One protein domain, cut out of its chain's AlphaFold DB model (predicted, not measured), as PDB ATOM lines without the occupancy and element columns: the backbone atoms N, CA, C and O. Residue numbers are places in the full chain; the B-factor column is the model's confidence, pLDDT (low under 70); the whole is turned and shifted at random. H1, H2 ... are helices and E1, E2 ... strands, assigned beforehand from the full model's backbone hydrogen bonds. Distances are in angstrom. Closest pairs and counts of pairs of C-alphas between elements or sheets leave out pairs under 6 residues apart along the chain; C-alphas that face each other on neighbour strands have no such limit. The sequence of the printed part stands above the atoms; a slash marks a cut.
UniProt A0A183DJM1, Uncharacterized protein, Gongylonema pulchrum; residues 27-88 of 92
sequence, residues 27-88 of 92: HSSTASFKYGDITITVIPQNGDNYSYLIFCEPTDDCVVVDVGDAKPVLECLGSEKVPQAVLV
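This is residues 27 to 88 of the 92 residues of an uncharacterized protein of Gongylonema pulchrum (UniProt A0A183DJM1). One strongly twisted sheet, made mainly of the meander E1 to E4, each strand the antiparallel neighbour of the one before, has the short helix H1 over one face; the other face is bare. Short E5 adds on beside E4. The printed part has 62 residues with five named strands and one helix, E1 E2 E3 E4 H1 E5 along the chain; the sheet, in order E1 E2 E3 E4 E5, is mixed, as is the class. It is compact, with radius of gyration of the C-alphas 11.1 A, and spans 34 by 21 by 21 A.

Start at E1, residues 31 to 35; it forms a hairpin with E2, residues 38 to 45, N 33 and O 40 being within hydrogen-bond range at 2.8 A. E2 forms another with E3, residues 49 to 56, where N 41 and O 53 are 2.8 A apart. E3 and E4, residues 61 to 65, form the third, with N 54 and O 63 at 2.8 A. Next, H1, residues 70 to 77, is on the sheet at a height of 8.7 A; its closest C-alphas to E2 are Val 73 and Ile 43, 6.9 A. In H1 every O i to N i+4 pair is within range. E4, H1 and E5, residues 85 to 87, make a strand-helix-strand unit, parallel neighbour strands with a helix between, its crossover right-handed; N 87 and O 64 are 2.8 A apart.

Find C-alpha 31 at (50.716, -33.342, 3.147), where E1 begins. E2 runs 21.5 A, E3 23.2 A. E5 ends at C-alpha 87, (42.353, -16.629, 8.347).

The farthest C-alphas, Gly 47 and Pro 58, are 34.1 A apart. The printed part has no cut and no long link; residue 80 alone has pLDDT under 70.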
ATOM      1  N   HIS A  27      57.481 -32.058  13.506       77.00
ATOM      2  CA  HIS A  27      56.676 -33.149  14.091       77.00
ATOM      3  C   HIS A  27      55.949 -34.026  13.067       77.00
ATOM      4  O   HIS A  27      55.514 -35.137  13.370       77.00
ATOM      5  N   SER A  28      55.837 -33.537  11.840       82.06
ATOM      6  CA  SER A  28      55.200 -34.213  10.718       82.06
ATOM      7  C   SER A  28      55.763 -33.659   9.407       82.06
ATOM      8  O   SER A  28      56.590 -32.745   9.414       82.06
ATOM      9  N   SER A  29      55.342 -34.238   8.284       85.19
ATOM     10  CA  SER A  29      55.681 -33.762   6.942       85.19
ATOM     11  C   SER A  29      54.483 -33.052   6.321       85.19
ATOM     12  O   SER A  29      53.339 -33.405   6.612       85.19
ATOM     13  N   THR A  30      54.744 -32.099   5.428       89.00
ATOM     14  CA  THR A  30      53.702 -31.465   4.616       89.00
ATOM     15  C   THR A  30      52.927 -32.515   3.826       89.00
ATOM     16  O   THR A  30      53.524 -33.389   3.193       89.00
ATOM     17  N   ALA A  31      51.601 -32.427   3.857       91.81
ATOM     18  CA  ALA A  31      50.716 -33.342   3.147       91.81
ATOM     19  C   ALA A  31      49.569 -32.571   2.497       91.81
ATOM     20  O   ALA A  31      49.002 -31.668   3.107       91.81
ATOM     21  N   SER A  32      49.205 -32.959   1.278       94.00
ATOM     22  CA  SER A  32      48.103 -32.344   0.538       94.00
ATOM     23  C   SER A  32      46.974 -33.342   0.327       94.00
ATOM     24  O   SER A  32      47.208 -34.516   0.037       94.00
ATOM     25  N   PHE A  33      45.743 -32.865   0.452       94.75
ATOM     26  CA  PHE A  33      44.531 -33.620   0.170       94.75
ATOM     27  C   PHE A  33      43.559 -32.764  -0.640       94.75
ATOM     28  O   PHE A  33      43.486 -31.551  -0.452       94.75
ATOM     29  N   LYS A  34      42.798 -33.397  -1.534       95.44
ATOM     30  CA  LYS A  34      41.853 -32.722  -2.424       95.44
ATOM     31  C   LYS A  34      40.414 -33.083  -2.055       95.44
ATOM     32  O   LYS A  34      40.071 -34.260  -1.967       95.44
ATOM     33  N   TYR A  35      39.577 -32.068  -1.867       91.94
ATOM     34  CA  TYR A  35      38.143 -32.179  -1.623       91.94
ATOM     35  C   TYR A  35      37.381 -31.429  -2.719       91.94
ATOM     36  O   TYR A  35      37.281 -30.201  -2.698       91.94
ATOM     37  N   GLY A  36      36.868 -32.172  -3.703       93.94
ATOM     38  CA  GLY A  36      36.313 -31.575  -4.918       93.94
ATOM     39  C   GLY A  36      37.379 -30.757  -5.644       93.94
ATOM     40  O   GLY A  36      38.444 -31.280  -5.965       93.94
ATOM     41  N   ASP A  37      37.107 -29.472  -5.837       95.12
ATOM     42  CA  ASP A  37      37.996 -28.524  -6.514       95.12
ATOM     43  C   ASP A  37      38.949 -27.776  -5.560       95.12
ATOM     44  O   ASP A  37      39.736 -26.923  -5.980       95.12
ATOM     45  N   ILE A  38      38.883 -28.098  -4.264       95.50
ATOM     46  CA  ILE A  38      39.688 -27.479  -3.214       95.50
ATOM     47  C   ILE A  38      40.840 -28.411  -2.847       95.50
ATOM     48  O   ILE A  38      40.631 -29.548  -2.426       95.50
ATOM     49  N   THR A  39      42.065 -27.914  -2.944       96.00
ATOM     50  CA  THR A  39      43.266 -28.568  -2.425       96.00
ATOM     51  C   THR A  39      43.634 -27.956  -1.081       96.00
ATOM     52  O   THR A  39      43.802 -26.747  -0.965       96.00
ATOM     53  N   ILE A  40      43.774 -28.797  -0.060       96.12
ATOM     54  CA  ILE A  40      44.199 -28.413   1.284       96.12
ATOM     55  C   ILE A  40      45.578 -29.013   1.522       96.12
ATOM     56  O   ILE A  40      45.738 -30.233   1.527       96.12
ATOM     57  N   THR A  41      46.563 -28.158   1.752       95.62
ATOM     58  CA  THR A  41      47.917 -28.542   2.137       95.62
ATOM     59  C   THR A  41      48.118 -28.233   3.612       95.62
ATOM     60  O   THR A  41      48.032 -27.086   4.044       95.62
ATOM     61  N   VAL A  42      48.377 -29.279   4.387       94.94
ATOM     62  CA  VAL A  42      48.692 -29.215   5.811       94.94
ATOM     63  C   VAL A  42      50.187 -28.973   5.954       94.94
ATOM     64  O   VAL A  42      50.988 -29.784   5.493       94.94
ATOM     65  N   ILE A  43      50.552 -27.863   6.591       92.94
ATOM     66  CA  ILE A  43      51.934 -27.417   6.763       92.94
ATOM     67  C   ILE A  43      52.277 -27.505   8.253       92.94
ATOM     68  O   ILE A  43      51.706 -26.754   9.048       92.94
ATOM     69  N   PRO A  44      53.185 -28.405   8.659       91.31
ATOM     70  CA  PRO A  44      53.633 -28.512  10.042       91.31
ATOM     71  C   PRO A  44      54.265 -27.201  10.518       91.31
ATOM     72  O   PRO A  44      55.110 -26.625   9.836       91.31
ATOM     73  N   GLN A  45      53.867 -26.745  11.703       86.56
ATOM     74  CA  GLN A  45      54.391 -25.552  12.365       86.56
ATOM     75  C   GLN A  45      54.924 -25.912  13.749       86.56
ATOM     76  O   GLN A  45      54.305 -26.690  14.480       86.56
ATOM     77  N   ASN A  46      56.021 -25.270  14.149       81.75
ATOM     78  CA  ASN A  46      56.587 -25.364  15.495       81.75
ATOM     79  C   ASN A  46      56.717 -26.825  15.992       81.75
ATOM     80  O   ASN A  46      57.253 -27.680  15.287       81.75
ATOM     81  N   GLY A  47      56.285 -27.105  17.229       76.31
ATOM     82  CA  GLY A  47      56.412 -28.417  17.873       76.31
ATOM     83  C   GLY A  47      55.230 -29.365  17.656       76.31
ATOM     84  O   GLY A  47      55.426 -30.576  17.712       76.31
ATOM     85  N   ASP A  48      54.033 -28.838  17.404       81.50
ATOM     86  CA  ASP A  48      52.789 -29.618  17.306       81.50
ATOM     87  C   ASP A  48      51.644 -28.909  16.553       81.50
ATOM     88  O   ASP A  48      50.556 -29.470  16.419       81.50
ATOM     89  N   ASN A  49      51.880 -27.703  16.031       88.56
ATOM     90  CA  ASN A  49      50.863 -26.904  15.350       88.56
ATOM     91  C   ASN A  49      50.834 -27.169  13.843       88.56
ATOM     92  O   ASN A  49      51.750 -27.763  13.266       88.56
ATOM     93  N   TYR A  50      49.788 -26.666  13.193       93.25
ATOM     94  CA  TYR A  50      49.619 -26.739  11.750       93.25
ATOM     95  C   TYR A  50      49.107 -25.413  11.202       93.25
ATOM     96  O   TYR A  50      48.215 -24.804  11.785       93.25
ATOM     97  N   SER A  51      49.643 -25.023  10.051       94.38
ATOM     98  CA  SER A  51      49.010 -24.058   9.159       94.38
ATOM     99  C   SER A  51      48.363 -24.808   8.006       94.38
ATOM    100  O   SER A  51      48.802 -25.900   7.632       94.38
ATOM    101  N   TYR A  52      47.348 -24.203   7.405       95.50
ATOM    102  CA  TYR A  52      46.668 -24.782   6.251       95.50
ATOM    103  C   TYR A  52      46.755 -23.829   5.076       95.50
ATOM    104  O   TYR A  52      46.367 -22.671   5.187       95.50
ATOM    105  N   LEU A  53      47.247 -24.324   3.951       95.31
ATOM    106  CA  LEU A  53      47.173 -23.648   2.666       95.31
ATOM    107  C   LEU A  53      45.997 -24.242   1.894       95.31
ATOM    108  O   LEU A  53      45.978 -25.438   1.615       95.31
ATOM    109  N   ILE A  54      45.014 -23.412   1.576       95.44
ATOM    110  CA  ILE A  54      43.794 -23.801   0.877       95.44
ATOM    111  C   ILE A  54      43.827 -23.161  -0.502       95.44
ATOM    112  O   ILE A  54      43.958 -21.944  -0.622       95.44
ATOM    113  N   PHE A  55      43.703 -23.988  -1.533       94.50
ATOM    114  CA  PHE A  55      43.704 -23.565  -2.922       94.50
ATOM    115  C   PHE A  55      42.444 -24.048  -3.637       94.50
ATOM    116  O   PHE A  55      42.124 -25.232  -3.584       94.50
ATOM    117  N   CYS A  56      41.746 -23.146  -4.314       94.06
ATOM    118  CA  CYS A  56      40.573 -23.444  -5.127       94.06
ATOM    119  C   CYS A  56      40.959 -23.354  -6.608       94.06
ATOM    120  O   CYS A  56      41.174 -22.261  -7.125       94.06
ATOM    121  N   GLU A  57      41.056 -24.494  -7.299       89.06
ATOM    122  CA  GLU A  57      41.497 -24.544  -8.706       89.06
ATOM    123  C   GLU A  57      40.632 -23.704  -9.678       89.06
ATOM    124  O   GLU A  57      41.208 -23.024 -10.524       89.06
ATOM    125  N   PRO A  58      39.284 -23.692  -9.591       93.19
ATOM    126  CA  PRO A  58      38.432 -23.002 -10.559       93.19
ATOM    127  C   PRO A  58      38.491 -21.479 -10.463       93.19
ATOM    128  O   PRO A  58      38.255 -20.797 -11.458       93.19
ATOM    129  N   THR A  59      38.752 -20.949  -9.267       92.38
ATOM    130  CA  THR A  59      38.787 -19.502  -9.011       92.38
ATOM    131  C   THR A  59      40.204 -18.960  -8.852       92.38
ATOM    132  O   THR A  59      40.374 -17.748  -8.785       92.38
ATOM    133  N   ASP A  60      41.207 -19.843  -8.814       90.62
ATOM    134  CA  ASP A  60      42.597 -19.531  -8.458       90.62
ATOM    135  C   ASP A  60      42.712 -18.836  -7.084       90.62
ATOM    136  O   ASP A  60      43.633 -18.065  -6.813       90.62
ATOM    137  N   ASP A  61      41.759 -19.121  -6.184       92.69
ATOM    138  CA  ASP A  61      41.767 -18.560  -4.838       92.69
ATOM    139  C   ASP A  61      42.727 -19.298  -3.911       92.69
ATOM    140  O   ASP A  61      42.710 -20.525  -3.813       92.69
ATOM    141  N   CYS A  62      43.543 -18.531  -3.195       93.75
ATOM    142  CA  CYS A  62      44.557 -18.998  -2.267       93.75
ATOM    143  C   CYS A  62      44.356 -18.343  -0.898       93.75
ATOM    144  O   CYS A  62      44.401 -17.121  -0.744       93.75
ATOM    145  N   VAL A  63      44.151 -19.160   0.128       95.75
ATOM    146  CA  VAL A  63      43.955 -18.696   1.502       95.75
ATOM    147  C   VAL A  63      44.856 -19.489   2.429       95.75
ATOM    148  O   VAL A  63      45.025 -20.696   2.268       95.75
ATOM    149  N   VAL A  64      45.421 -18.814   3.424       96.00
ATOM    150  CA  VAL A  64      46.225 -19.455   4.467       96.00
ATOM    151  C   VAL A  64      45.537 -19.337   5.820       96.00
ATOM    152  O   VAL A  64      44.923 -18.315   6.122       96.00
ATOM    153  N   VAL A  65      45.620 -20.387   6.633       96.31
ATOM    154  CA  VAL A  65      45.002 -20.471   7.963       96.31
ATOM    155  C   VAL A  65      46.079 -20.667   9.022       96.31
ATOM    156  O   VAL A  65      46.959 -21.508   8.834       96.31
ATOM    157  N   ASP A  66      45.976 -19.916  10.122       94.56
ATOM    158  CA  ASP A  66      46.825 -20.014  11.321       94.56
ATOM    159  C   ASP A  66      48.324 -20.047  11.002       94.56
ATOM    160  O   ASP A  66      49.037 -21.013  11.277       94.56
ATOM    161  N   VAL A  67      48.810 -18.972  10.377       91.31
ATOM    162  CA  VAL A  67      50.226 -18.812  10.025       91.31
ATOM    163  C   VAL A  67      51.032 -18.438  11.271       91.31
ATOM    164  O   VAL A  67      51.071 -17.273  11.660       91.31
ATOM    165  N   GLY A  68      51.669 -19.437  11.890       85.69
ATOM    166  CA  GLY A  68      52.585 -19.240  13.019       85.69
ATOM    167  C   GLY A  68      53.962 -18.743  12.573       85.69
ATOM    168  O   GLY A  68      54.404 -17.677  12.994       85.69
ATOM    169  N   ASP A  69      54.624 -19.497  11.690       87.75
ATOM    170  CA  ASP A  69      55.829 -19.077  10.970       87.75
ATOM    171  C   ASP A  69      55.508 -18.946   9.473       87.75
ATOM    172  O   ASP A  69      55.013 -19.873   8.823       87.75
ATOM    173  N   ALA A  70      55.805 -17.777   8.907       88.81
ATOM    174  CA  ALA A  70      55.583 -17.505   7.494       88.81
ATOM    175  C   ALA A  70      56.510 -18.327   6.587       88.81
ATOM    176  O   ALA A  70      56.131 -18.641   5.462       88.81
ATOM    177  N   LYS A  71      57.711 -18.696   7.045       90.12
ATOM    178  CA  LYS A  71      58.723 -19.351   6.208       90.12
ATOM    179  C   LYS A  71      58.247 -20.670   5.567       90.12
ATOM    180  O   LYS A  71      58.259 -20.739   4.338       90.12
ATOM    181  N   PRO A  72      57.786 -21.688   6.319       89.69
ATOM    182  CA  PRO A  72      57.301 -22.941   5.727       89.69
ATOM    183  C   PRO A  72      56.066 -22.746   4.832       89.69
ATOM    184  O   PRO A  72      55.860 -23.499   3.880       89.69
ATOM    185  N   VAL A  73      55.253 -21.718   5.103       90.31
ATOM    186  CA  VAL A  73      54.096 -21.366   4.267       90.31
ATOM    187  C   VAL A  73      54.545 -20.774   2.931       90.31
ATOM    188  O   VAL A  73      54.048 -21.190   1.889       90.31
ATOM    189  N   LEU A  74      55.520 -19.862   2.943       91.38
ATOM    190  CA  LEU A  74      56.103 -19.271   1.736       91.38
ATOM    191  C   LEU A  74      56.842 -20.310   0.882       91.38
ATOM    192  O   LEU A  74      56.716 -20.295  -0.340       91.38
ATOM    193  N   GLU A  75      57.559 -21.246   1.509       90.62
ATOM    194  CA  GLU A  75      58.196 -22.372   0.811       90.62
ATOM    195  C   GLU A  75      57.161 -23.260   0.097       90.62
ATOM    196  O   GLU A  75      57.413 -23.718  -1.016       90.62
ATOM    197  N   CYS A  76      55.979 -23.456   0.695       88.44
ATOM    198  CA  CYS A  76      54.878 -24.203   0.077       88.44
ATOM    199  C   CYS A  76      54.130 -23.407  -1.007       88.44
ATOM    200  O   CYS A  76      53.639 -24.006  -1.963       88.44
ATOM    201  N   LEU A  77      54.012 -22.084  -0.861       88.75
ATOM    202  CA  LEU A  77      53.352 -21.217  -1.842       88.75
ATOM    203  C   LEU A  77      54.180 -21.028  -3.122       88.75
ATOM    204  O   LEU A  77      53.613 -20.868  -4.204       88.75
ATOM    205  N   GLY A  78      55.510 -21.029  -2.998       86.75
ATOM    206  CA  GLY A  78      56.413 -20.640  -4.078       86.75
ATOM    207  C   GLY A  78      56.362 -19.134  -4.375       86.75
ATOM    208  O   GLY A  78      55.751 -18.351  -3.654       86.75
ATOM    209  N   SER A  79      57.033 -18.707  -5.447       75.06
ATOM    210  CA  SER A  79      57.177 -17.286  -5.808       75.06
ATOM    211  C   SER A  79      56.014 -16.699  -6.612       75.06
ATOM    212  O   SER A  79      55.994 -15.495  -6.851       75.06
ATOM    213  N   GLU A  80      55.079 -17.526  -7.078       67.88
ATOM    214  CA  GLU A  80      54.076 -17.117  -8.073       67.88
ATOM    215  C   GLU A  80      52.710 -16.788  -7.474       67.88
ATOM    216  O   GLU A  80      51.903 -16.123  -8.121       67.88
ATOM    217  N   LYS A  81      52.437 -17.228  -6.243       78.06
ATOM    218  CA  LYS A  81      51.116 -17.093  -5.630       78.06
ATOM    219  C   LYS A  81      51.157 -16.127  -4.453       78.06
ATOM    220  O   LYS A  81      52.091 -16.130  -3.656       78.06
ATOM    221  N   VAL A  82      50.120 -15.302  -4.343       86.62
ATOM    222  CA  VAL A  82      49.905 -14.394  -3.213       86.62
ATOM    223  C   VAL A  82      48.573 -14.779  -2.576       86.62
ATOM    224  O   VAL A  82      47.575 -14.815  -3.293       86.62
ATOM    225  N   PRO A  83      48.523 -15.084  -1.267       91.44
ATOM    226  CA  PRO A  83      47.262 -15.405  -0.614       91.44
ATOM    227  C   PRO A  83      46.324 -14.195  -0.640       91.44
ATOM    228  O   PRO A  83      46.718 -13.099  -0.236       91.44
ATOM    229  N   GLN A  84      45.070 -14.396  -1.046       94.69
ATOM    230  CA  GLN A  84      44.012 -13.385  -0.959       94.69
ATOM    231  C   GLN A  84      43.705 -13.003   0.492       94.69
ATOM    232  O   GLN A  84      43.314 -11.870   0.774       94.69
ATOM    233  N   ALA A  85      43.831 -13.962   1.412       94.69
ATOM    234  CA  ALA A  85      43.491 -13.771   2.811       94.69
ATOM    235  C   ALA A  85      44.327 -14.652   3.743       94.69
ATOM    236  O   ALA A  85      44.775 -15.744   3.383       94.69
ATOM    237  N   VAL A  86      44.460 -14.169   4.979       95.12
ATOM    238  CA  VAL A  86      44.958 -14.928   6.127       95.12
ATOM    239  C   VAL A  86      43.803 -15.077   7.109       95.12
ATOM    240  O   VAL A  86      43.279 -14.081   7.609       95.12
ATOM    241  N   LEU A  87      43.387 -16.312   7.370       96.44
ATOM    242  CA  LEU A  87      42.353 -16.629   8.347       96.44
ATOM    243  C   LEU A  87      43.016 -17.042   9.654       96.44
ATOM    244  O   LEU A  87      43.896 -17.898   9.677       96.44
ATOM    245  N   VAL A  88      42.580 -16.431  10.746       94.94
ATOM    246  CA  VAL A  88      43.115 -16.696  12.080       94.94
ATOM    247  C   VAL A  88      41.983 -17.252  12.927       94.94
ATOM    248  O   VAL A  88      40.955 -16.595  13.094       94.94
TER     249      VAL A  88